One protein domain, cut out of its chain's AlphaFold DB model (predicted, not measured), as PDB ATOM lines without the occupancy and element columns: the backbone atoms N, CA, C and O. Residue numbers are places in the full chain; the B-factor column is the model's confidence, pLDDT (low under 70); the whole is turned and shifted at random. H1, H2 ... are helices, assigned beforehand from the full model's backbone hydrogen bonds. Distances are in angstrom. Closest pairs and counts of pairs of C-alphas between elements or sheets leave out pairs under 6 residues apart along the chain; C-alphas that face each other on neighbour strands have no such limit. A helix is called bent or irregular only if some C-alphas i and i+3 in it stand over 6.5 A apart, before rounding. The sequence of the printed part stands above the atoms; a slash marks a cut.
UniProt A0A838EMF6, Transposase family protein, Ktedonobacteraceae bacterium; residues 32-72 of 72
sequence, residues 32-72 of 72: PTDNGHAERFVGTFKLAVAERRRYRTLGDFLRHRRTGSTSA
ATOM      1  N   PRO A  32     130.586 146.679 214.719       67.00
ATOM      2  CA  PRO A  32     131.773 145.807 214.710       67.00
ATOM      3  C   PRO A  32     131.934 144.947 215.974       67.00
ATOM      4  O   PRO A  32     132.218 143.751 215.922       67.00
ATOM      5  N   THR A  33     131.656 145.542 217.138       73.00
ATOM      6  CA  THR A  33     131.833 144.915 218.457       73.00
ATOM      7  C   THR A  33     130.964 143.678 218.660       73.00
ATOM      8  O   THR A  33     131.396 142.719 219.297       73.00
ATOM      9  N   ASP A  34     129.780 143.658 218.049       79.38
ATOM     10  CA  ASP A  34     128.859 142.522 218.041       79.38
ATOM     11  C   ASP A  34     129.465 141.298 217.293       79.38
ATOM     12  O   ASP A  34     129.016 140.169 217.478       79.38
ATOM     13  N   ASN A  35     130.516 141.490 216.479       80.12
ATOM     14  CA  ASN A  35     131.271 140.436 215.784       80.12
ATOM     15  C   ASN A  35     132.753 140.361 216.222       80.12
ATOM     16  O   ASN A  35     133.614 139.852 215.495       80.12
ATOM     17  N   GLY A  36     133.075 140.832 217.432       81.19
ATOM     18  CA  GLY A  36     134.463 140.997 217.888       81.19
ATOM     19  C   GLY A  36     135.324 139.723 217.840       81.19
ATOM     20  O   GLY A  36     136.536 139.789 217.628       81.19
ATOM     21  N   HIS A  37     134.725 138.533 217.967       82.06
ATOM     22  CA  HIS A  37     135.455 137.267 217.826       82.06
ATOM     23  C   HIS A  37     135.993 137.025 216.410       82.06
ATOM     24  O   HIS A  37     137.119 136.526 216.270       82.06
ATOM     25  N   ALA A  38     135.207 137.347 215.378       84.31
ATOM     26  CA  ALA A  38     135.629 137.213 213.989       84.31
ATOM     27  C   ALA A  38     136.636 138.309 213.625       84.31
ATOM     28  O   ALA A  38     137.665 138.015 213.018       84.31
ATOM     29  N   GLU A  39     136.407 139.544 214.079       84.25
ATOM     30  CA  GLU A  39     137.327 140.662 213.846       84.25
ATOM     31  C   GLU A  39     138.710 140.399 214.445       84.25
ATOM     32  O   GLU A  39     139.724 140.541 213.759       84.25
ATOM     33  N   ARG A  40     138.768 139.901 215.687       85.94
ATOM     34  CA  ARG A  40     140.033 139.529 216.337       85.94
ATOM     35  C   ARG A  40     140.762 138.419 215.581       85.94
ATOM     36  O   ARG A  40     141.983 138.464 215.459       85.94
ATOM     37  N   PHE A  41     140.037 137.431 215.054       87.12
ATOM     38  CA  PHE A  41     140.630 136.371 214.232       87.12
ATOM     39  C   PHE A  41     141.246 136.923 212.943       87.12
ATOM     40  O   PHE A  41     142.407 136.634 212.651       87.12
ATOM     41  N   VAL A  42     140.489 137.733 212.197       86.50
ATOM     42  CA  VAL A  42     140.956 138.333 210.940       86.50
ATOM     43  C   VAL A  42     142.147 139.257 211.193       86.50
ATOM     44  O   VAL A  42     143.097 139.236 210.415       86.50
ATOM     45  N   GLY A  43     142.145 140.016 212.292       87.06
ATOM     46  CA  GLY A  43     143.272 140.850 212.710       87.06
ATOM     47  C   GLY A  43     144.551 140.043 212.938       87.06
ATOM     48  O   GLY A  43     145.569 140.315 212.303       87.06
ATOM     49  N   THR A  44     144.495 138.995 213.771       84.44
ATOM     50  CA  THR A  44     145.649 138.105 214.007       84.44
ATOM     51  C   THR A  44     146.121 137.425 212.721       84.44
ATOM     52  O   THR A  44     147.321 137.294 212.497       84.44
ATOM     53  N   PHE A  45     145.192 137.009 211.858       83.62
ATOM     54  CA  PHE A  45     145.528 136.400 210.573       83.62
ATOM     55  C   PHE A  45     146.277 137.377 209.661       83.62
ATOM     56  O   PHE A  45     147.355 137.051 209.169       83.62
ATOM     57  N   LYS A  46     145.745 138.593 209.485       83.94
ATOM     58  CA  LYS A  46     146.377 139.648 208.682       83.94
ATOM     59  C   LYS A  46     147.765 139.996 209.201       83.94
ATOM     60  O   LYS A  46     148.684 140.102 208.396       83.94
ATOM     61  N   LEU A  47     147.927 140.123 210.519       84.50
ATOM     62  CA  LEU A  47     149.225 140.397 211.131       84.50
ATOM     63  C   LEU A  47     150.226 139.287 210.810       84.50
ATOM     64  O   LEU A  47     151.328 139.562 210.358       84.50
ATOM     65  N   ALA A  48     149.824 138.026 210.951       78.00
ATOM     66  CA  ALA A  48     150.729 136.922 210.685       78.00
ATOM     67  C   ALA A  48     151.101 136.786 209.193       78.00
ATOM     68  O   ALA A  48     152.232 136.416 208.876       78.00
ATOM     69  N   VAL A  49     150.188 137.134 208.278       81.38
ATOM     70  CA  VAL A  49     150.484 137.248 206.839       81.38
ATOM     71  C   VAL A  49     151.445 138.411 206.564       81.38
ATOM     72  O   VAL A  49     152.424 138.227 205.840       81.38
ATOM     73  N   ALA A  50     151.209 139.583 207.162       77.44
ATOM     74  CA  ALA A  50     152.061 140.766 207.013       77.44
ATOM     75  C   ALA A  50     153.482 140.529 207.558       77.44
ATOM     76  O   ALA A  50     154.462 140.870 206.901       77.44
ATOM     77  N   GLU A  51     153.601 139.850 208.700       80.44
ATOM     78  CA  GLU A  51     154.867 139.427 209.315       80.44
ATOM     79  C   GLU A  51     155.542 138.249 208.579       80.44
ATOM     80  O   GLU A  51     156.568 137.738 209.030       80.44
ATOM     81  N   ARG A  52     154.982 137.786 207.448       72.62
ATOM     82  CA  ARG A  52     155.453 136.624 206.667       72.62
ATOM     83  C   ARG A  52     155.624 135.348 207.504       72.62
ATOM     84  O   ARG A  52     156.423 134.470 207.156       72.62
ATOM     85  N   ARG A  53     154.859 135.195 208.590       69.38
ATOM     86  CA  ARG A  53     154.836 133.953 209.368       69.38
ATOM     87  C   ARG A  53     154.189 132.860 208.527       69.38
ATOM     88  O   ARG A  53     152.999 132.889 208.222       69.38
ATOM     89  N   ARG A  54     154.998 131.875 208.141       73.94
ATOM     90  CA  ARG A  54     154.543 130.714 207.376       73.94
ATOM     91  C   ARG A  54     153.957 129.677 208.327       73.94
ATOM     92  O   ARG A  54     154.701 128.989 209.020       73.94
ATOM     93  N   TYR A  55     152.637 129.535 208.318       78.38
ATOM     94  CA  TYR A  55     151.971 128.357 208.872       78.38
ATOM     95  C   TYR A  55     151.848 127.312 207.772       78.38
ATOM     96  O   TYR A  55     151.397 127.625 206.672       78.38
ATOM     97  N   ARG A  56     152.264 126.074 208.053       81.00
ATOM     98  CA  ARG A  56     152.141 124.976 207.082       81.00
ATOM     99  C   ARG A  56     150.698 124.499 206.961       81.00
ATOM    100  O   ARG A  56     150.297 124.048 205.896       81.00
ATOM    101  N   THR A  57     149.920 124.614 208.037       85.06
ATOM    102  CA  THR A  57     148.515 124.197 208.088       85.06
ATOM    103  C   THR A  57     147.642 125.208 208.835       85.06
ATOM    104  O   THR A  57     148.121 125.963 209.686       85.06
ATOM    105  N   LEU A  58     146.324 125.173 208.592       81.44
ATOM    106  CA  LEU A  58     145.347 125.915 209.402       81.44
ATOM    107  C   LEU A  58     145.435 125.524 210.891       81.44
ATOM    108  O   LEU A  58     145.287 126.373 211.765       81.44
ATOM    109  N   GLY A  59     145.734 124.255 211.187       85.44
ATOM    110  CA  GLY A  59     145.930 123.776 212.555       85.44
ATOM    111  C   GLY A  59     147.104 124.453 213.268       85.44
ATOM    112  O   GLY A  59     146.986 124.774 214.451       85.44
ATOM    113  N   ASP A  60     148.204 124.729 212.559       83.19
ATOM    114  CA  ASP A  60     149.355 125.459 213.112       83.19
ATOM    115  C   ASP A  60     148.974 126.890 213.489       83.19
ATOM    116  O   ASP A  60     149.295 127.353 214.584       83.19
ATOM    117  N   PHE A  61     148.221 127.561 212.614       82.94
ATOM    118  CA  PHE A  61     147.713 128.905 212.872       82.94
ATOM    119  C   PHE A  61     146.772 128.936 214.086       82.94
ATOM    120  O   PHE A  61     146.914 129.778 214.975       82.94
ATOM    121  N   LEU A  62     145.836 127.986 214.170       84.69
ATOM    122  CA  LEU A  62     144.878 127.906 215.275       84.69
ATOM    123  C   LEU A  62     145.547 127.578 216.619       84.69
ATOM    124  O   LEU A  62     145.138 128.126 217.645       84.69
ATOM    125  N   ARG A  63     146.578 126.722 216.633       84.75
ATOM    126  CA  ARG A  63     147.386 126.449 217.835       84.75
ATOM    127  C   ARG A  63     148.139 127.690 218.293       84.75
ATOM    128  O   ARG A  63     148.026 128.050 219.460       84.75
ATOM    129  N   HIS A  64     148.817 128.373 217.373       80.00
ATOM    130  CA  HIS A  64     149.520 129.618 217.675       80.00
ATOM    131  C   HIS A  64     148.576 130.684 218.255       80.00
ATOM    132  O   HIS A  64     148.891 131.317 219.262       80.00
ATOM    133  N   ARG A  65     147.371 130.824 217.683       76.38
ATOM    134  CA  ARG A  65     146.327 131.721 218.201       76.38
ATOM    135  C   ARG A  65     145.893 131.364 219.630       76.38
ATOM    136  O   ARG A  65     145.604 132.266 220.408       76.38
ATOM    137  N   ARG A  66     145.817 130.074 219.979       75.94
ATOM    138  CA  ARG A  66     145.427 129.613 221.327       75.94
ATOM    139  C   ARG A  66     146.505 129.888 222.375       75.94
ATOM    140  O   ARG A  66     146.164 130.216 223.504       75.94
ATOM    141  N   THR A  67     147.777 129.778 222.004       71.00
ATOM    142  CA  THR A  67     148.915 130.005 222.910       71.00
ATOM    143  C   THR A  67     149.305 131.480 223.040       71.00
ATOM    144  O   THR A  67     149.906 131.861 224.034       71.00
ATOM    145  N   GLY A  68     148.948 132.331 222.072       57.69
ATOM    146  CA  GLY A  68     149.281 133.763 222.066       57.69
ATOM    147  C   GLY A  68     148.454 134.655 223.004       57.69
ATOM    148  O   GLY A  68     148.493 135.868 222.847       57.69
ATOM    149  N   SER A  69     147.685 134.098 223.948       49.06
ATOM    150  CA  SER A  69     146.889 134.875 224.920       49.06
ATOM    151  C   SER A  69     147.621 135.147 226.246       49.06
ATOM    152  O   SER A  69     146.990 135.581 227.208       49.06
ATOM    153  N   THR A  70     148.929 134.894 226.325       46.59
ATOM    154  CA  THR A  70     149.726 135.122 227.542       46.59
ATOM    155  C   THR A  70     151.082 135.731 227.199       46.59
ATOM    156  O   THR A  70     152.114 135.098 227.373       46.59
ATOM    157  N   SER A  71     151.079 136.947 226.661       39.75
ATOM    158  CA  SER A  71     152.206 137.888 226.733       39.75
ATOM    159  C   SER A  71     151.829 139.178 226.004       39.75
ATOM    160  O   SER A  71     151.403 139.094 224.850       39.75
ATOM    161  N   ALA A  72     152.106 140.306 226.665       35.88
ATOM    162  CA  ALA A  72     151.757 141.699 226.354       35.88
ATOM    163  C   ALA A  72     150.384 142.142 226.879       35.88
ATOM    164  O   ALA A  72     149.348 141.750 226.298       35.88
TER     165      ALA A  72
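Overview. This is residues 32 to 72 of the 72 residues of the protein "Transposase family protein" of Ktedonobacteraceae bacterium (UniProt A0A838EMF6). A long helix, H1, sticks out as an arm with its residues 32 to 40, and a short link folds the chain back into a shorter helix, H2, set steeply to H1. The later part of H1, the link and H2 make an open hook, and the last residues form a tail after H2. The printed part has 41 residues with two named helices, H1 then H2, and no named strand; the class is all helix. It is only just loose, close to compact, with a radius of gyration of the C-alphas of 10.9 A, and only just elongated, spanning 31 by 21 by 19 A.

Arrangement. H1, residues 32 to 50, has a kink of 55 degrees near residue 39, and its residues 32 to 40 stand free. H2, residues 58 to 67, is close to H1 but not clearly touching it, with 1 pair of C-alphas within 8 A. The closest C-alphas, those of Thr 44 and Arg 65, are 7.7 A apart. The helices run opposite ways at a steep tilt of 69.5 degrees, only just short of about perpendicular. Every O i to N i+4 pair is within hydrogen-bond range in H2, and 13 of 15 are in H1.

Along the chain. H1 begins at C-alpha 32, (131.773, 145.807, 214.710), and measures 22.3 A from first to last C-alpha. It is irregular: C-alphas 34 and 37 are 8.4 A apart. H2 measures 14.6 A and ends at C-alpha 67, (148.915, 130.005, 222.910).

Size, cuts and confidence. The two C-alphas farthest apart, those of Asp 34 and Arg 56, are 31.1 A apart. The printed part has no cut, and the link from H1 to H2, 7 residues, is short. The mean pLDDT of the printed part is 76.3; residues 32, 53 and 68 to 72 are under 70.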